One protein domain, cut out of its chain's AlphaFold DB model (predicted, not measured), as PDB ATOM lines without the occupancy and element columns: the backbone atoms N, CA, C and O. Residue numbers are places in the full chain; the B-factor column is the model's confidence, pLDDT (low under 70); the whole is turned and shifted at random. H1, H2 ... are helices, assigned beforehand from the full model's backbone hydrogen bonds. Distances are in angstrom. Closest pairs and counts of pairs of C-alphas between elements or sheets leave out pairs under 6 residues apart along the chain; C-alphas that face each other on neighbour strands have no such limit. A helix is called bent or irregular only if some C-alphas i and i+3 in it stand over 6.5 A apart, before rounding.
ATOM      1  N   TYR A   5     109.290  93.292 119.156       88.06
ATOM      2  CA  TYR A   5     109.412  94.728 118.874       88.06
ATOM      3  C   TYR A   5     110.328  95.063 117.679       88.06
ATOM      4  O   TYR A   5     110.316  96.197 117.212       88.06
ATOM      5  N   LEU A   6     111.141  94.118 117.193       92.38
ATOM      6  CA  LEU A   6     111.966  94.278 115.988       92.38
ATOM      7  C   LEU A   6     111.224  93.917 114.690       92.38
ATOM      8  O   LEU A   6     111.741  94.202 113.608       92.38
ATOM      9  N   ASP A   7     110.065  93.259 114.789       90.25
ATOM     10  CA  ASP A   7     109.277  92.790 113.640       90.25
ATOM     11  C   ASP A   7     108.341  93.865 113.080       90.25
ATOM     12  O   ASP A   7     107.947  93.803 111.913       90.25
ATOM     13  N   GLU A   8     108.017  94.875 113.886       88.88
ATOM     14  CA  GLU A   8     107.115  95.961 113.519       88.88
ATOM     15  C   GLU A   8     107.861  97.287 113.373       88.88
ATOM     16  O   GLU A   8     108.765  97.609 114.142       88.88
ATOM     17  N   LEU A   9     107.452  98.090 112.387       89.38
ATOM     18  CA  LEU A   9     107.978  99.438 112.208       89.38
ATOM     19  C   LEU A   9     107.218 100.439 113.090       89.38
ATOM     20  O   LEU A   9     106.146 100.921 112.728       89.38
ATOM     21  N   ASP A  10     107.820 100.832 114.210       89.94
ATOM     22  CA  ASP A  10     107.431 102.010 114.986       89.94
ATOM     23  C   ASP A  10     107.853 103.301 114.263       89.94
ATOM     24  O   ASP A  10     108.940 103.862 114.459       89.94
ATOM     25  N   CYS A  11     106.965 103.789 113.398       87.88
ATOM     26  CA  CYS A  11     107.161 105.032 112.658       87.88
ATOM     27  C   CYS A  11     107.349 106.246 113.581       87.88
ATOM     28  O   CYS A  11     108.144 107.130 113.259       87.88
ATOM     29  N   ASN A  12     106.664 106.310 114.727       85.88
ATOM     30  CA  ASN A  12     106.738 107.461 115.635       85.88
ATOM     31  C   ASN A  12     108.123 107.575 116.267       85.88
ATOM     32  O   ASN A  12     108.703 108.669 116.319       85.88
ATOM     33  N   LEU A  13     108.682 106.445 116.698       85.19
ATOM     34  CA  LEU A  13     110.040 106.390 117.212       85.19
ATOM     35  C   LEU A  13     111.061 106.755 116.128       85.19
ATOM     36  O   LEU A  13     111.954 107.569 116.380       85.19
ATOM     37  N   LEU A  14     110.908 106.232 114.907       87.69
ATOM     38  CA  LEU A  14     111.811 106.538 113.791       87.69
ATOM     39  C   LEU A  14     111.748 108.014 113.370       87.69
ATOM     40  O   LEU A  14     112.792 108.634 113.157       87.69
ATOM     41  N   TYR A  15     110.560 108.620 113.322       83.81
ATOM     42  CA  TYR A  15     110.412 110.061 113.102       83.81
ATOM     43  C   TYR A  15     111.045 110.878 114.226       83.81
ATOM     44  O   TYR A  15     111.692 111.895 113.966       83.81
ATOM     45  N   THR A  16     110.902 110.436 115.475       82.12
ATOM     46  CA  THR A  16     111.512 111.102 116.634       82.12
ATOM     47  C   THR A  16     113.036 111.045 116.555       82.12
ATOM     48  O   THR A  16     113.709 112.066 116.743       82.12
ATOM     49  N   TYR A  17     113.579 109.887 116.178       83.12
ATOM     50  CA  TYR A  17     114.995 109.699 115.882       83.12
ATOM     51  C   TYR A  17     115.472 110.627 114.756       83.12
ATOM     52  O   TYR A  17     116.419 111.395 114.944       83.12
ATOM     53  N   ALA A  18     114.775 110.638 113.616       82.12
ATOM     54  CA  ALA A  18     115.095 111.473 112.458       82.12
ATOM     55  C   ALA A  18     115.009 112.980 112.768       82.12
ATOM     56  O   ALA A  18     115.863 113.765 112.352       82.12
ATOM     57  N   LYS A  19     114.029 113.411 113.568       76.44
ATOM     58  CA  LYS A  19     113.914 114.802 114.034       76.44
ATOM     59  C   LYS A  19     115.078 115.185 114.950       76.44
ATOM     60  O   LYS A  19     115.598 116.300 114.859       76.44
ATOM     61  N   GLY A  20     115.517 114.263 115.807       71.62
ATOM     62  CA  GLY A  20     116.742 114.411 116.594       71.62
ATOM     63  C   GLY A  20     117.997 114.470 115.717       71.62
ATOM     64  O   GLY A  20     118.920 115.232 116.007       71.62
ATOM     65  N   PHE A  21     118.013 113.725 114.609       68.00
ATOM     66  CA  PHE A  21     119.075 113.751 113.607       68.00
ATOM     67  C   PHE A  21     119.159 115.107 112.883       68.00
ATOM     68  O   PHE A  21     120.265 115.609 112.687       68.00
ATOM     69  N   ALA A  22     118.029 115.738 112.555       66.12
ATOM     70  CA  ALA A  22     117.970 116.989 111.789       66.12
ATOM     71  C   ALA A  22     118.413 118.252 112.560       66.12
ATOM     72  O   ALA A  22     118.755 119.262 111.946       66.12
ATOM     73  N   LYS A  23     118.450 118.231 113.901       63.69
ATOM     74  CA  LYS A  23     118.997 119.351 114.690       63.69
ATOM     75  C   LYS A  23     120.531 119.352 114.604       63.69
ATOM     76  O   LYS A  23     121.221 118.713 115.397       63.69
ATOM     77  N   CYS A  24     121.071 120.064 113.615       49.69
ATOM     78  CA  CYS A  24     122.500 120.133 113.275       49.69
ATOM     79  C   CYS A  24     123.415 120.873 114.280       49.69
ATOM     80  O   CYS A  24     124.585 121.071 113.976       49.69
ATOM     81  N   SER A  25     122.951 121.263 115.474       48.97
ATOM     82  CA  SER A  25     123.696 122.162 116.380       48.97
ATOM     83  C   SER A  25     124.096 121.584 117.747       48.97
ATOM     84  O   SER A  25     124.402 122.329 118.673       48.97
ATOM     85  N   GLY A  26     124.206 120.260 117.868       48.81
ATOM     86  CA  GLY A  26     124.991 119.650 118.947       48.81
ATOM     87  C   GLY A  26     124.186 118.810 119.936       48.81
ATOM     88  O   GLY A  26     123.142 119.208 120.437       48.81
ATOM     89  N   ARG A  27     124.736 117.618 120.202       49.97
ATOM     90  CA  ARG A  27     124.233 116.563 121.097       49.97
ATOM     91  C   ARG A  27     122.791 116.151 120.812       49.97
ATOM     92  O   ARG A  27     121.844 116.591 121.458       49.97
ATOM     93  N   PHE A  28     122.651 115.190 119.902       53.53
ATOM     94  CA  PHE A  28     121.538 114.251 119.981       53.53
ATOM     95  C   PHE A  28     121.539 113.650 121.395       53.53
ATOM     96  O   PHE A  28     122.466 112.930 121.765       53.53
ATOM     97  N   CYS A  29     120.568 114.045 122.216       53.34
ATOM     98  CA  CYS A  29     120.426 113.546 123.572       53.34
ATOM     99  C   CYS A  29     119.289 112.529 123.572       53.34
ATOM    100  O   CYS A  29     118.123 112.912 123.489       53.34
ATOM    101  N   MET A  30     119.635 111.243 123.662       52.72
ATOM    102  CA  MET A  30     118.670 110.145 123.817       52.72
ATOM    103  C   MET A  30     117.706 110.365 124.989       52.72
ATOM    104  O   MET A  30     116.574 109.892 124.954       52.72
ATOM    105  N   GLU A  31     118.119 111.151 125.988       49.25
ATOM    106  CA  GLU A  31     117.281 111.568 127.117       49.25
ATOM    107  C   GLU A  31     116.046 112.370 126.693       49.25
ATOM    108  O   GLU A  31     115.119 112.460 127.474       49.25
ATOM    109  N   LYS A  32     115.983 112.923 125.473       49.44
ATOM    110  CA  LYS A  32     114.779 113.607 124.960       49.44
ATOM    111  C   LYS A  32     113.834 112.704 124.168       49.44
ATOM    112  O   LYS A  32     112.734 113.140 123.850       49.44
ATOM    113  N   ILE A  33     114.248 111.480 123.829       51.34
ATOM    114  CA  ILE A  33     113.343 110.471 123.243       51.34
ATOM    115  C   ILE A  33     112.479 109.852 124.342       51.34
ATOM    116  O   ILE A  33     111.372 109.398 124.090       51.34
ATOM    117  N   HIS A  34     112.979 109.854 125.576       50.44
ATOM    118  CA  HIS A  34     112.238 109.410 126.741       50.44
ATOM    119  C   HIS A  34     111.895 110.635 127.569       50.44
ATOM    120  O   HIS A  34     112.767 111.193 128.220       50.44
ATOM    121  N   ILE A  35     110.629 111.045 127.557       41.31
ATOM    122  CA  ILE A  35     110.113 111.960 128.572       41.31
ATOM    123  C   ILE A  35     110.289 111.230 129.907       41.31
ATOM    124  O   ILE A  35     109.559 110.293 130.220       41.31
ATOM    125  N   SER A  36     111.341 111.557 130.651       42.91
ATOM    126  CA  SER A  36     111.409 111.207 132.058       42.91
ATOM    127  C   SER A  36     111.071 112.461 132.828       42.91
ATOM    128  O   SER A  36     111.942 113.302 133.021       42.91
ATOM    129  N   ASP A  37     109.815 112.557 133.253       42.38
ATOM    130  CA  ASP A  37     109.442 113.464 134.331       42.38
ATOM    131  C   ASP A  37     110.378 113.185 135.516       42.38
ATOM    132  O   ASP A  37     110.588 112.018 135.881       42.38
ATOM    133  N   GLU A  38     111.019 114.243 136.014       45.78
ATOM    134  CA  GLU A  38     111.939 114.253 137.158       45.78
ATOM    135  C   GLU A  38     111.171 114.114 138.484       45.78
ATOM    136  O   GLU A  38     111.366 114.883 139.419       45.78
ATOM    137  N   GLU A  39     110.265 113.144 138.566       51.09
ATOM    138  CA  GLU A  39     109.622 112.757 139.821       51.09
ATOM    139  C   GLU A  39     110.329 111.528 140.407       51.09
ATOM    140  O   GLU A  39     110.911 110.723 139.668       51.09
ATOM    141  N   GLU A  40     110.317 111.396 141.737       50.09
ATOM    142  CA  GLU A  40     110.819 110.216 142.449       50.09
ATOM    143  C   GLU A  40     110.090 108.961 141.954       50.09
ATOM    144  O   GLU A  40     108.978 108.646 142.367       50.09
ATOM    145  N   LYS A  41     110.727 108.247 141.027       62.94
ATOM    146  CA  LYS A  41     110.207 107.007 140.453       62.94
ATOM    147  C   LYS A  41     110.538 105.836 141.358       62.94
ATOM    148  O   LYS A  41     111.688 105.680 141.778       62.94
ATOM    149  N   SER A  42     109.549 104.982 141.585       74.06
ATOM    150  CA  SER A  42     109.727 103.685 142.238       74.06
ATOM    151  C   SER A  42     110.802 102.847 141.528       74.06
ATOM    152  O   SER A  42     111.067 103.019 140.335       74.06
ATOM    153  N   GLU A  43     111.414 101.898 142.239       71.94
ATOM    154  CA  GLU A  43     112.415 100.981 141.669       71.94
ATOM    155  C   GLU A  43     111.888 100.268 140.405       71.94
ATOM    156  O   GLU A  43     112.580 100.181 139.390       71.94
ATOM    157  N   GLN A  44     110.610  99.875 140.413       71.62
ATOM    158  CA  GLN A  44     109.933  99.249 139.275       71.62
ATOM    159  C   GLN A  44     109.830 100.163 138.043       71.62
ATOM    160  O   GLN A  44     109.995  99.716 136.901       71.62
ATOM    161  N   GLU A  45     109.576 101.453 138.242       74.00
ATOM    162  CA  GLU A  45     109.517 102.439 137.158       74.00
ATOM    163  C   GLU A  45     110.907 102.742 136.594       74.00
ATOM    164  O   GLU A  45     111.056 102.943 135.383       74.00
ATOM    165  N   GLN A  46     111.938 102.720 137.442       70.12
ATOM    166  CA  GLN A  46     113.329 102.839 137.007       70.12
ATOM    167  C   GLN A  46     113.744 101.634 136.151       70.12
ATOM    168  O   GLN A  46     114.277 101.836 135.054       70.12
ATOM    169  N   LEU A  47     113.406 100.411 136.587       72.00
ATOM    170  CA  LEU A  47     113.622  99.174 135.823       72.00
ATOM    171  C   LEU A  47     112.937  99.232 134.453       72.00
ATOM    172  O   LEU A  47     113.569  99.033 133.414       72.00
ATOM    173  N   THR A  48     111.660  99.609 134.433       76.12
ATOM    174  CA  THR A  48     110.879  99.718 133.191       76.12
ATOM    175  C   THR A  48     111.454 100.776 132.242       76.12
ATOM    176  O   THR A  48     111.541 100.566 131.031       76.12
ATOM    177  N   SER A  49     111.880 101.922 132.777       75.56
ATOM    178  CA  SER A  49     112.484 103.010 132.001       75.56
ATOM    179  C   SER A  49     113.818 102.600 131.377       75.56
ATOM    180  O   SER A  49     114.075 102.887 130.204       75.56
ATOM    181  N   ALA A  50     114.671 101.912 132.134       75.88
ATOM    182  CA  ALA A  50     115.967 101.460 131.646       75.88
ATOM    183  C   ALA A  50     115.845 100.366 130.575       75.88
ATOM    184  O   ALA A  50     116.600 100.382 129.595       75.88
ATOM    185  N   GLU A  51     114.874  99.464 130.720       79.00
ATOM    186  CA  GLU A  51     114.561  98.444 129.719       79.00
ATOM    187  C   GLU A  51     114.102  99.083 128.400       79.00
ATOM    188  O   GLU A  51     114.652  98.783 127.338       79.00
ATOM    189  N   ARG A  52     113.177 100.052 128.465       80.62
ATOM    190  CA  ARG A  52     112.706 100.796 127.282       80.62
ATOM    191  C   ARG A  52     113.831 101.541 126.573       80.62
ATOM    192  O   ARG A  52     113.914 101.503 125.344       80.62
ATOM    193  N   LYS A  53     114.741 102.171 127.326       79.00
ATOM    194  CA  LYS A  53     115.910 102.864 126.755       79.00
ATOM    195  C   LYS A  53     116.808 101.904 125.983       79.00
ATOM    196  O   LYS A  53     117.254 102.241 124.885       79.00
ATOM    197  N   ARG A  54     117.045 100.708 126.531       81.62
ATOM    198  CA  ARG A  54     117.804  99.660 125.841       81.62
ATOM    199  C   ARG A  54     117.098  99.203 124.573       81.62
ATOM    200  O   ARG A  54     117.723  99.215 123.516       81.62
ATOM    201  N   GLN A  55     115.829  98.814 124.674       85.38
ATOM    202  CA  GLN A  55     115.050  98.342 123.525       85.38
ATOM    203  C   GLN A  55     115.026  99.389 122.417       85.38
ATOM    204  O   GLN A  55     115.264  99.064 121.263       85.38
ATOM    205  N   THR A  56     114.870 100.662 122.775       86.00
ATOM    206  CA  THR A  56     114.917 101.777 121.826       86.00
ATOM    207  C   THR A  56     116.260 101.859 121.098       86.00
ATOM    208  O   THR A  56     116.293 102.015 119.880       86.00
ATOM    209  N   ALA A  57     117.382 101.748 121.817       85.81
ATOM    210  CA  ALA A  57     118.704 101.776 121.194       85.81
ATOM    211  C   ALA A  57     118.910 100.584 120.242       85.81
ATOM    212  O   ALA A  57     119.350 100.775 119.108       85.81
ATOM    213  N   LEU A  58     118.542  99.377 120.682       89.12
ATOM    214  CA  LEU A  58     118.610  98.150 119.884       89.12
ATOM    215  C   LEU A  58     117.717  98.224 118.641       89.12
ATOM    216  O   LEU A  58     118.160  97.882 117.548       89.12
ATOM    217  N   TYR A  59     116.502  98.747 118.794       91.94
ATOM    218  CA  TYR A  59     115.542  98.951 117.717       91.94
ATOM    219  C   TYR A  59     116.060  99.928 116.656       91.94
ATOM    220  O   TYR A  59     115.982  99.649 115.460       91.94
ATOM    221  N   ILE A  60     116.638 101.062 117.071       91.62
ATOM    222  CA  ILE A  60     117.210 102.040 116.134       91.62
ATOM    223  C   ILE A  60     118.385 101.424 115.368       91.62
ATOM    224  O   ILE A  60     118.460 101.577 114.148       91.62
ATOM    225  N   ILE A  61     119.285 100.715 116.061       92.25
ATOM    226  CA  ILE A  61     120.409 100.016 115.419       92.25
ATOM    227  C   ILE A  61     119.873  99.002 114.404       92.25
ATOM    228  O   ILE A  61     120.276  99.039 113.242       92.25
ATOM    229  N   TRP A  62     118.920  98.161 114.810       95.38
ATOM    230  CA  TRP A  62     118.270  97.193 113.930       95.38
ATOM    231  C   TRP A  62     117.689  97.860 112.684       95.38
ATOM    232  O   TRP A  62     118.022  97.458 111.573       95.38
ATOM    233  N   CYS A  63     116.904  98.927 112.840       95.31
ATOM    234  CA  CYS A  63     116.279  99.613 111.714       95.31
ATOM    235  C   CYS A  63     117.293 100.207 110.737       95.31
ATOM    236  O   CYS A  63     117.097 100.122 109.522       95.31
ATOM    237  N   VAL A  64     118.384 100.793 111.238       94.50
ATOM    238  CA  VAL A  64     119.423 101.347 110.364       94.50
ATOM    239  C   VAL A  64     120.057 100.247 109.517       94.50
ATOM    240  O   VAL A  64     120.123 100.393 108.300       94.50
ATOM    241  N   PHE A  65     120.466  99.129 110.112       96.56
ATOM    242  CA  PHE A  65     121.095  98.056 109.342       96.56
ATOM    243  C   PHE A  65     120.090  97.301 108.463       96.56
ATOM    244  O   PHE A  65     120.327  97.127 107.271       96.56
ATOM    245  N   ARG A  66     118.940  96.906 109.013       96.00
ATOM    246  CA  ARG A  66     117.946  96.083 108.316       96.00
ATOM    247  C   ARG A  66     117.211  96.829 107.208       96.00
ATOM    248  O   ARG A  66     117.014  96.279 106.127       96.00
ATOM    249  N   HIS A  67     116.768  98.055 107.479       94.44
ATOM    250  CA  HIS A  67     115.831  98.767 106.604       94.44
ATOM    251  C   HIS A  67     116.475  99.930 105.851       94.44
ATOM    252  O   HIS A  67     116.148 100.135 104.686       94.44
ATOM    253  N   VAL A  68     117.392 100.677 106.476       94.25
ATOM    254  CA  VAL A  68     118.036 101.831 105.818       94.25
ATOM    255  C   VAL A  68     119.202 101.391 104.935       94.25
ATOM    256  O   VAL A  68     119.297 101.816 103.788       94.25
ATOM    257  N   LEU A  69     120.081 100.531 105.455       95.88
ATOM    258  CA  LEU A  69     121.202  99.953 104.707       95.88
ATOM    259  C   LEU A  69     120.796  98.717 103.897       95.88
ATOM    260  O   LEU A  69     121.513  98.329 102.980       95.88
ATOM    261  N   GLY A  70     119.642  98.121 104.208       96.25
ATOM    262  CA  GLY A  70     119.107  96.971 103.481       96.25
ATOM    263  C   GLY A  70     119.850  95.659 103.739       96.25
ATOM    264  O   GLY A  70     119.718  94.736 102.936       96.25
ATOM    265  N   CYS A  71     120.611  95.557 104.833       97.81
ATOM    266  CA  CYS A  71     121.305  94.334 105.221       97.81
ATOM    267  C   CYS A  71     120.274  93.257 105.598       97.81
ATOM    268  O   CYS A  71     119.453  93.425 106.505       97.81
ATOM    269  N   ARG A  72     120.285  92.137 104.880       96.25
ATOM    270  CA  ARG A  72     119.406  90.984 105.113       96.25
ATOM    271  C   ARG A  72     120.075  89.931 105.979       96.25
ATOM    272  O   ARG A  72     119.369  89.194 106.672       96.25
ATOM    273  N   THR A  73     121.400  89.884 105.935       97.75
ATOM    274  CA  THR A  73     122.248  88.917 106.633       97.75
ATOM    275  C   THR A  73     123.137  89.600 107.670       97.75
ATOM    276  O   THR A  73     123.347  90.816 107.625       97.75
ATOM    277  N   LEU A  74     123.652  88.810 108.615       97.25
ATOM    278  CA  LEU A  74     124.609  89.304 109.601       97.25
ATOM    279  C   LEU A  74     125.901  89.753 108.910       97.25
ATOM    280  O   LEU A  74     126.436  90.804 109.240       97.25
ATOM    281  N   GLU A  75     126.358  89.001 107.913       97.38
ATOM    282  CA  GLU A  75     127.580  89.268 107.158       97.38
ATOM    283  C   GLU A  75     127.525  90.630 106.451       97.38
ATOM    284  O   GLU A  75     128.470  91.415 106.529       97.38
ATOM    285  N   GLU A  76     126.396  90.955 105.812       97.81
ATOM    286  CA  GLU A  76     126.176  92.270 105.194       97.81
ATOM    287  C   GLU A  76     126.175  93.401 106.229       97.81
ATOM    288  O   GLU A  76     126.686  94.496 105.966       97.81
ATOM    289  N   ALA A  77     125.590  93.147 107.404       97.00
ATOM    290  CA  ALA A  77     125.530  94.127 108.478       97.00
ATOM    291  C   ALA A  77     126.920  94.393 109.069       97.00
ATOM    292  O   ALA A  77     127.295  95.553 109.219       97.00
ATOM    293  N   GLU A  78     127.705  93.347 109.335       94.94
ATOM    294  CA  GLU A  78     129.082  93.458 109.827       94.94
ATOM    295  C   GLU A  78     129.988  94.170 108.816       94.94
ATOM    296  O   GLU A  78     130.741  95.067 109.194       94.94
ATOM    297  N   ALA A  79     129.871  93.852 107.522       94.81
ATOM    298  CA  ALA A  79     130.622  94.539 106.467       94.81
ATOM    299  C   ALA A  79     130.284  96.039 106.378       94.81
ATOM    300  O   ALA A  79     131.131  96.857 106.017       94.81
ATOM    301  N   SER A  80     129.050  96.406 106.729       94.81
ATOM    302  CA  SER A  80     128.575  97.793 106.733       94.81
ATOM    303  C   SER A  80     128.847  98.524 108.053       94.81
ATOM    304  O   SER A  80     128.633  99.734 108.130       94.81
ATOM    305  N   ALA A  81     129.302  97.836 109.103       92.00
ATOM    306  CA  ALA A  81     129.460  98.381 110.453       92.00
ATOM    307  C   ALA A  81     130.751  99.205 110.639       92.00
ATOM    308  O   ALA A  81     131.433  99.098 111.656       92.00
ATOM    309  N   THR A  82     131.082 100.051 109.663       90.38
ATOM    310  CA  THR A  82     132.288 100.891 109.677       90.38
ATOM    311  C   THR A  82     132.087 102.167 110.491       90.38
ATOM    312  O   THR A  82     130.975 102.699 110.582       90.38
ATOM    313  N   GLU A  83     133.169 102.735 111.030       86.62
ATOM    314  CA  GLU A  83     133.120 104.033 111.716       86.62
ATOM    315  C   GLU A  83     132.418 105.137 110.896       86.62
ATOM    316  O   GLU A  83     131.646 105.927 111.450       86.62
ATOM    317  N   GLU A  84     132.639 105.186 109.579       89.38
ATOM    318  CA  GLU A  84     131.982 106.152 108.695       89.38
ATOM    319  C   GLU A  84     130.457 105.999 108.726       89.38
ATOM    320  O   GLU A  84     129.741 106.984 108.924       89.38
ATOM    321  N   VAL A  85     129.953 104.768 108.598       91.06
ATOM    322  CA  VAL A  85     128.516 104.466 108.640       91.06
ATOM    323  C   VAL A  85     127.943 104.801 110.015       91.06
ATOM    324  O   VAL A  85     126.935 105.509 110.112       91.06
ATOM    325  N   LEU A  86     128.608 104.381 111.094       88.00
ATOM    326  CA  LEU A  86     128.151 104.662 112.458       88.00
ATOM    327  C   LEU A  86     128.059 106.169 112.732       88.00
ATOM    328  O   LEU A  86     127.117 106.625 113.391       88.00
ATOM    329  N   ARG A  87     129.008 106.961 112.217       85.31
ATOM    330  CA  ARG A  87     128.988 108.429 112.307       85.31
ATOM    331  C   ARG A  87     127.906 109.037 111.422       85.31
ATOM    332  O   ARG A  87     127.141 109.869 111.914       85.31
ATOM    333  N   LYS A  88     127.803 108.599 110.162       87.56
ATOM    334  CA  LYS A  88     126.815 109.069 109.180       87.56
ATOM    335  C   LYS A  88     125.395 108.932 109.709       87.56
ATOM    336  O   LYS A  88     124.619 109.874 109.599       87.56
ATOM    337  N   TYR A  89     125.083 107.807 110.346       87.69
ATOM    338  CA  TYR A  89     123.763 107.553 110.922       87.69
ATOM    339  C   TYR A  89     123.649 107.933 112.398       87.69
ATOM    340  O   TYR A  89     122.648 107.593 113.011       87.69
ATOM    341  N   LYS A  90     124.626 108.644 112.982       83.12
ATOM    342  CA  LYS A  90     124.665 109.064 114.402       83.12
ATOM    343  C   LYS A  90     124.520 107.927 115.427       83.12
ATOM    344  O   LYS A  90     124.304 108.200 116.611       83.12
ATOM    345  N   LEU A  91     124.759 106.680 115.028       84.56
ATOM    346  CA  LEU A  91     124.724 105.509 115.908       84.56
ATOM    347  C   LEU A  91     125.795 105.578 116.999       84.56
ATOM    348  O   LEU A  91     125.571 105.111 118.111       84.56
ATOM    349  N   VAL A  92     126.914 106.266 116.738       79.50
ATOM    350  CA  VAL A  92     127.942 106.530 117.761       79.50
ATOM    351  C   VAL A  92     127.333 107.145 119.016       79.50
ATOM    352  O   VAL A  92     127.754 106.817 120.111       79.50
ATOM    353  N   SER A  93     126.332 108.020 118.897       74.19
ATOM    354  CA  SER A  93     125.717 108.663 120.066       74.19
ATOM    355  C   SER A  93     124.922 107.695 120.951       74.19
ATOM    356  O   SER A  93     124.908 107.883 122.166       74.19
ATOM    357  N   LEU A  94     124.353 106.638 120.360       75.69
ATOM    358  CA  LEU A  94     123.712 105.530 121.077       75.69
ATOM    359  C   LEU A  94     124.748 104.673 121.815       75.69
ATOM    360  O   LEU A  94     124.454 104.117 122.866       75.69
ATOM    361  N   LEU A  95     125.966 104.600 121.272       71.50
ATOM    362  CA  LEU A  95     127.080 103.817 121.812       71.50
ATOM    363  C   LEU A  95     127.953 104.608 122.810       71.50
ATOM    364  O   LEU A  95     128.603 104.023 123.672       71.50
ATOM    365  N   LYS A  96     128.011 105.941 122.678       58.06
ATOM    366  CA  LYS A  96     129.005 106.820 123.326       58.06
ATOM    367  C   LYS A  96     128.650 107.200 124.758       58.06
ATOM    368  O   LYS A  96     129.557 107.428 125.552       58.06
ATOM    369  N   ASN A  97     127.365 107.271 125.092       49.62
ATOM    370  CA  ASN A  97     126.903 107.645 126.424       49.62
ATOM    371  C   ASN A  97     125.919 106.596 126.934       49.62
ATOM    372  O   ASN A  97     124.875 106.406 126.322       49.62
ATOM    373  N   ARG A  98     126.222 106.017 128.104       53.25
ATOM    374  CA  ARG A  98     125.408 105.016 128.813       53.25
ATOM    375  C   ARG A  98     125.396 103.658 128.100       53.25
ATOM    376  O   ARG A  98     124.500 103.359 127.329       53.25
ATOM    377  N   HIS A  99     126.404 102.844 128.411       56.16
ATOM    378  CA  HIS A  99     126.253 101.403 128.615       56.16
ATOM    379  C   HIS A  99     125.125 100.727 127.804       56.16
ATOM    380  O   HIS A  99     124.085 100.410 128.378       56.16
ATOM    381  N   ILE A 100     125.303 100.466 126.498       66.94
ATOM    382  CA  ILE A 100     124.449  99.444 125.875       66.94
ATOM    383  C   ILE A 100     124.799  98.144 126.592       66.94
ATOM    384  O   ILE A 100     125.949  97.695 126.575       66.94
ATOM    385  N   TYR A 101     123.825  97.620 127.326       71.88
ATOM    386  CA  TYR A 101     123.992  96.422 128.119       71.88
ATOM    387  C   TYR A 101     123.344  95.233 127.424       71.88
ATOM    388  O   TYR A 101     122.260  95.334 126.848       71.88
ATOM    389  N   ILE A 102     124.026  94.100 127.520       75.44
ATOM    390  CA  ILE A 102     123.513  92.787 127.141       75.44
ATOM    391  C   ILE A 102     123.125  92.032 128.422       75.44
ATOM    392  O   ILE A 102     123.678  92.298 129.495       75.44
ATOM    393  N   GLY A 103     122.159  91.120 128.334       73.69
ATOM    394  CA  GLY A 103     121.621  90.380 129.481       73.69
ATOM    395  C   GLY A 103     120.224  90.844 129.904       73.69
ATOM    396  O   GLY A 103     119.421  91.228 129.062       73.69
ATOM    397  N   VAL A 104     119.906  90.796 131.198       69.38
ATOM    398  CA  VAL A 104     118.616  91.239 131.771       69.38
ATOM    399  C   VAL A 104     118.888  92.383 132.748       69.38
ATOM    400  O   VAL A 104     119.846  92.286 133.519       69.38
ATOM    401  N   TYR A 105     118.086  93.454 132.680       69.69
ATOM    402  CA  TYR A 105     118.200  94.605 133.583       69.69
ATOM    403  C   TYR A 105     117.968  94.169 135.043       69.69
ATOM    404  O   TYR A 105     117.102  93.334 135.298       69.69
ATOM    405  N   GLY A 106     118.754  94.686 135.989       65.94
ATOM    406  CA  GLY A 106     118.678  94.366 137.422       65.94
ATOM    407  C   GLY A 106     119.472  93.128 137.867       65.94
ATOM    408  O   GLY A 106     120.190  93.201 138.859       65.94
ATOM    409  N   ASP A 107     119.425  92.018 137.123       64.50
ATOM    410  CA  ASP A 107     120.064  90.760 137.555       64.50
ATOM    411  C   ASP A 107     121.483  90.587 137.012       64.50
ATOM    412  O   ASP A 107     122.463  90.402 137.737       64.50
ATOM    413  N   ASN A 108     121.601  90.585 135.681       65.62
ATOM    414  CA  ASN A 108     122.774  90.052 135.005       65.62
ATOM    415  C   ASN A 108     123.324  90.973 133.918       65.62
ATOM    416  O   ASN A 108     123.973  90.501 132.988       65.62
ATOM    417  N   GLU A 109     123.226  92.281 134.120       72.44
ATOM    418  CA  GLU A 109     123.746  93.278 133.187       72.44
ATOM    419  C   GLU A 109     125.245  93.123 132.905       72.44
ATOM    420  O   GLU A 109     126.084  92.913 133.796       72.44
ATOM    421  N   ILE A 110     125.571  93.235 131.623       72.38
ATOM    422  CA  ILE A 110     126.923  93.240 131.088       72.38
ATOM    423  C   ILE A 110     127.047  94.463 130.194       72.38
ATOM    424  O   ILE A 110     126.353  94.591 129.192       72.38
ATOM    425  N   TYR A 111     127.957  95.358 130.556       74.81
ATOM    426  CA  TYR A 111     128.125  96.629 129.867       74.81
ATOM    427  C   TYR A 111     129.164  96.539 128.754       74.81
ATOM    428  O   TYR A 111     130.326  96.198 129.016       74.81
ATOM    429  N   LEU A 112     128.770  96.931 127.543       71.38
ATOM    430  CA  LEU A 112     129.709  97.237 126.472       71.38
ATOM    431  C   LEU A 112     130.371  98.582 126.799       71.38
ATOM    432  O   LEU A 112     129.702  99.594 127.026       71.38
ATOM    433  N   TYR A 113     131.697  98.571 126.925       60.12
ATOM    434  CA  TYR A 113     132.493  99.754 127.233       60.12
ATOM    435  C   TYR A 113     133.276 100.145 125.985       60.12
ATOM    436  O   TYR A 113     134.138  99.381 125.558       60.12
ATOM    437  N   LYS A 114     133.064 101.388 125.542       58.50
ATOM    438  CA  LYS A 114     133.749 102.082 124.439       58.50
ATOM    439  C   LYS A 114     133.197 101.808 123.040       58.50
ATOM    440  O   LYS A 114     132.586 100.796 122.742       58.50
ATOM    441  N   TYR A 115     133.455 102.799 122.196       59.69
ATOM    442  CA  TYR A 115     133.316 102.763 120.754       59.69
ATOM    443  C   TYR A 115     134.467 101.930 120.172       59.69
ATOM    444  O   TYR A 115     135.547 102.453 119.911       59.69
ATOM    445  N   ASP A 116     134.265 100.620 120.086       63.78
ATOM    446  CA  ASP A 116     135.100  99.674 119.337       63.78
ATOM    447  C   ASP A 116     134.187  99.071 118.261       63.78
ATOM    448  O   ASP A 116     133.063  98.669 118.573       63.78
ATOM    449  N   GLU A 117     134.635  99.015 117.006       65.38
ATOM    450  CA  GLU A 117     133.895  98.361 115.913       65.38
ATOM    451  C   GLU A 117     133.552  96.899 116.271       65.38
ATOM    452  O   GLU A 117     132.521  96.361 115.873       65.38
ATOM    453  N   GLY A 118     134.344  96.264 117.143       75.31
ATOM    454  CA  GLY A 118     134.011  94.946 117.678       75.31
ATOM    455  C   GLY A 118     132.736  94.899 118.534       75.31
ATOM    456  O   GLY A 118     132.079  93.863 118.565       75.31
ATOM    457  N   ASP A 119     132.365  95.983 119.222       82.19
ATOM    458  CA  ASP A 119     131.180  96.002 120.092       82.19
ATOM    459  C   ASP A 119     129.880  96.146 119.295       82.19
ATOM    460  O   ASP A 119     128.870  95.548 119.674       82.19
ATOM    461  N   ILE A 120     129.894  96.871 118.168       88.00
ATOM    462  CA  ILE A 120     128.720  96.909 117.288       88.00
ATOM    463  C   ILE A 120     128.476  95.540 116.647       88.00
ATOM    464  O   ILE A 120     127.328  95.112 116.594       88.00
ATOM    465  N   ASN A 121     129.525  94.802 116.273       90.94
ATOM    466  CA  ASN A 121     129.369  93.458 115.707       90.94
ATOM    467  C   ASN A 121     128.750  92.476 116.711       90.94
ATOM    468  O   ASN A 121     127.910  91.666 116.333       90.94
ATOM    469  N   VAL A 122     129.073  92.599 118.006       90.62
ATOM    470  CA  VAL A 122     128.373  91.840 119.059       90.62
ATOM    471  C   VAL A 122     126.881  92.174 119.080       90.62
ATOM    472  O   VAL A 122     126.053  91.269 119.143       90.62
ATOM    473  N   ILE A 123     126.523  93.461 119.025       91.44
ATOM    474  CA  ILE A 123     125.116  93.890 119.016       91.44
ATOM    475  C   ILE A 123     124.398  93.350 117.775       91.44
ATOM    476  O   ILE A 123     123.296  92.819 117.895       91.44
ATOM    477  N   LEU A 124     125.012  93.457 116.596       94.31
ATOM    478  CA  LEU A 124     124.433  92.964 115.349       94.31
ATOM    479  C   LEU A 124     124.207  91.455 115.406       94.31
ATOM    480  O   LEU A 124     123.100  91.003 115.127       94.31
ATOM    481  N   GLU A 125     125.197  90.682 115.844       95.44
ATOM    482  CA  GLU A 125     125.047  89.235 115.967       95.44
ATOM    483  C   GLU A 125     123.906  88.852 116.918       95.44
ATOM    484  O   GLU A 125     123.112  87.966 116.597       95.44
ATOM    485  N   ILE A 126     123.768  89.559 118.044       93.75
ATOM    486  CA  ILE A 126     122.654  89.370 118.981       93.75
ATOM    487  C   ILE A 126     121.306  89.651 118.308       93.75
ATOM    488  O   ILE A 126     120.376  88.865 118.479       93.75
ATOM    489  N   LEU A 127     121.191  90.752 117.559       94.62
ATOM    490  CA  LEU A 127     119.940  91.169 116.919       94.62
ATOM    491  C   LEU A 127     119.520  90.215 115.797       94.62
ATOM    492  O   LEU A 127     118.371  89.782 115.759       94.62
ATOM    493  N   TYR A 128     120.450  89.847 114.911       96.06
ATOM    494  CA  TYR A 128     120.166  88.958 113.780       96.06
ATOM    495  C   TYR A 128     119.811  87.539 114.225       96.06
ATOM    496  O   TYR A 128     118.946  86.912 113.616       96.06
ATOM    497  N   ASN A 129     120.428  87.048 115.303       95.56
ATOM    498  CA  ASN A 129     120.145  85.714 115.836       95.56
ATOM    499  C   ASN A 129     119.112  85.702 116.970       95.56
ATOM    500  O   ASN A 129     118.778  84.629 117.471       95.56
ATOM    501  N   ARG A 130     118.620  86.872 117.394       93.44
ATOM    502  CA  ARG A 130     117.637  87.026 118.480       93.44
ATOM    503  C   ARG A 130     118.042  86.288 119.756       93.44
ATOM    504  O   ARG A 130     117.234  85.605 120.386       93.44
ATOM    505  N   TYR A 131     119.306  86.423 120.141       92.75
ATOM    506  CA  TYR A 131     119.866  85.668 121.255       92.75
ATOM    507  C   TYR A 131     119.134  85.923 122.575       92.75
ATOM    508  O   TYR A 131     118.841  87.062 122.948       92.75
ATOM    509  N   ASP A 132     118.878  84.852 123.320       88.25
ATOM    510  CA  ASP A 132     118.450  84.955 124.708       88.25
ATOM    511  C   ASP A 132     119.592  85.456 125.614       88.25
ATOM    512  O   ASP A 132     120.707  85.735 125.171       88.25
ATOM    513  N   MET A 133     119.312  85.600 126.910       85.44
ATOM    514  CA  MET A 133     120.280  86.129 127.875       85.44
ATOM    515  C   MET A 133     121.608  85.353 127.874       85.44
ATOM    516  O   MET A 133     122.673  85.968 127.970       85.44
ATOM    517  N   MET A 134     121.555  84.022 127.794       86.81
ATOM    518  CA  MET A 134     122.752  83.184 127.858       86.81
ATOM    519  C   MET A 134     123.547  83.291 126.565       86.81
ATOM    520  O   MET A 134     124.740  83.605 126.606       86.81
ATOM    521  N   ALA A 135     122.870  83.160 125.425       90.81
ATOM    522  CA  ALA A 135     123.486  83.284 124.112       90.81
ATOM    523  C   ALA A 135     124.105  84.679 123.890       90.81
ATOM    524  O   ALA A 135     125.169  84.796 123.282       90.81
ATOM    525  N   GLN A 136     123.522  85.742 124.455       89.44
ATOM    526  CA  GLN A 136     124.122  87.083 124.451       89.44
ATOM    527  C   GLN A 136     125.472  87.120 125.185       89.44
ATOM    528  O   GLN A 136     126.446  87.682 124.675       89.44
ATOM    529  N   MET A 137     125.557  86.518 126.379       88.56
ATOM    530  CA  MET A 137     126.806  86.473 127.147       88.56
ATOM    531  C   MET A 137     127.871  85.625 126.448       88.56
ATOM    532  O   MET A 137     129.037  86.023 126.401       88.56
ATOM    533  N   GLU A 138     127.482  84.483 125.884       91.06
ATOM    534  CA  GLU A 138     128.374  83.607 125.120       91.06
ATOM    535  C   GLU A 138     128.900  84.291 123.856       91.06
ATOM    536  O   GLU A 138     130.104  84.261 123.593       91.06
ATOM    537  N   CYS A 139     128.024  84.987 123.126       91.88
ATOM    538  CA  CYS A 139     128.379  85.805 121.970       91.88
ATOM    539  C   CYS A 139     129.458  86.831 122.329       91.88
ATOM    540  O   CYS A 139     130.491  86.918 121.662       91.88
ATOM    541  N   PHE A 140     129.264  87.571 123.424       89.00
ATOM    542  CA  PHE A 140     130.248  88.548 123.879       89.00
ATOM    543  C   PHE A 140     131.584  87.895 124.249       89.00
ATOM    544  O   PHE A 140     132.639  88.399 123.864       89.00
ATOM    545  N   VAL A 141     131.570  86.766 124.966       90.06
ATOM    546  CA  VAL A 141     132.799  86.044 125.339       90.06
ATOM    547  C   VAL A 141     133.571  85.573 124.106       90.06
ATOM    548  O   VAL A 141     134.790  85.758 124.073       90.06
ATOM    549  N   ARG A 142     132.873  85.014 123.108       92.50
ATOM    550  CA  ARG A 142     133.448  84.547 121.836       92.50
ATOM    551  C   ARG A 142     134.056  85.702 121.041       92.50
ATOM    552  O   ARG A 142     135.226  85.661 120.684       92.50
ATOM    553  N   ARG A 143     133.294  86.776 120.815       88.94
ATOM    554  CA  ARG A 143     133.728  87.935 120.005       88.94
ATOM    555  C   ARG A 143     134.788  88.807 120.678       88.94
ATOM    556  O   ARG A 143     135.410  89.641 120.022       88.94
ATOM    557  N   THR A 144     134.999  88.640 121.982       86.62
ATOM    558  CA  THR A 144     136.042  89.351 122.737       86.62
ATOM    559  C   THR A 144     137.181  88.444 123.190       86.62
ATOM    560  O   THR A 144     137.982  88.840 124.040       86.62
ATOM    561  N   GLU A 145     137.290  87.238 122.631       86.88
ATOM    562  CA  GLU A 145     138.434  86.365 122.864       86.88
ATOM    563  C   GLU A 145     139.756  87.064 122.503       86.88
ATOM    564  O   GLU A 145     139.831  87.874 121.581       86.88
ATOM    565  N   GLY A 146     140.792  86.842 123.317       82.25
ATOM    566  CA  GLY A 146     142.085  87.523 123.183       82.25
ATOM    567  C   GLY A 146     142.099  89.005 123.593       82.25
ATOM    568  O   GLY A 146     143.174  89.547 123.845       82.25
ATOM    569  N   LYS A 147     140.942  89.671 123.745       82.06
ATOM    570  CA  LYS A 147     140.868  91.061 124.228       82.06
ATOM    571  C   LYS A 147     140.905  91.107 125.761       82.06
ATOM    572  O   LYS A 147     140.149  90.415 126.445       82.06
ATOM    573  N   GLN A 148     141.724  91.994 126.331       77.06
ATOM    574  CA  GLN A 148     141.738  92.231 127.779       77.06
ATOM    575  C   GLN A 148     140.546  93.098 128.215       77.06
ATOM    576  O   GLN A 148     140.648  94.317 128.342       77.06
TER     577      GLN A 148
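This is residues 5 to 148 of the 187 residues of an uncharacterized protein of Coprococcus sp. AF38-1 (UniProt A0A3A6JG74). What is the main picture? A long helix, H2, makes a spine: H6 crosses the later half of H2 with H3 next to it, while H1 crosses close to H2 on another side, and of the two short helices that follow H3, H5 comes near H2 and H4 lies near H5, apart from H2. H7 folds back on H6 as a helical hairpin, and two long loops, residues 23 to 42 and 97 to 116, make up much of the rest. What is it made of, and how large is it? The printed part has 144 residues with seven named helices, H1 to H7 in chain order, and no named strand, and its class is all helix. It is compact, with a radius of gyration of the C-alphas of 15.3 A, and spans 44 by 36 by 30 A.

Where does the longest helix run? H2, residues 43 to 68, runs 36.3 A from C-alpha 43 at (112.415, 100.981, 141.669) to C-alpha 68 at (118.036, 101.831, 105.818). It is neither bent nor irregular, but only just: C-alphas 65 and 68 are 6.0 A apart. Where are the others? H1, residues 11 to 22, is 16.1 A long; H3 is residues 74 to 80, H4 83 to 88 and H5 91 to 96. H6, residues 117 to 129, is 18.7 A long, and H7, residues 133 to 143, is 15.7 A long, ending at C-alpha 143 at (133.728, 87.935, 120.005).

What is near H2? With residues 58 to 62 alone it touches H6, about perpendicular at 87 degrees, the closest C-alphas being those of Trp 62 and Leu 127, 6.9 A apart. H2 and H3 only just touch, with 3 pairs of C-alphas within 8 A, closest at Phe 65 and Ala 77, 6.0 A. H1 is close but not clearly touching, with the C-alphas of Leu 14 and Ile 60 7.4 A apart. What surrounds H6, the hub? H3 touches it, closest at the C-alphas of Glu 78 and Asn 121, 5.9 A, opposite ways at a shallow tilt of 33 degrees, only just short of steep. H7 forms a hairpin with it, closest at the C-alphas of Ile 126 and Gln 136, 6.1 A. How do the backbones run? In H1 to H7 every O i to N i+4 pair is within hydrogen-bond range.

How far does it reach? The two C-alphas farthest apart, those of Glu 39 and Gly 146, are 44.4 A apart, and the printed part has no cut. Which links are long, and where is confidence low? The links H1 to H2 and H5 to H6 are long, with 20 residues each. The mean pLDDT of the printed part is 78.8, and 36 residues are under 70: 21 to 41, 96 to 100, 104 to 108 and 113 to 117.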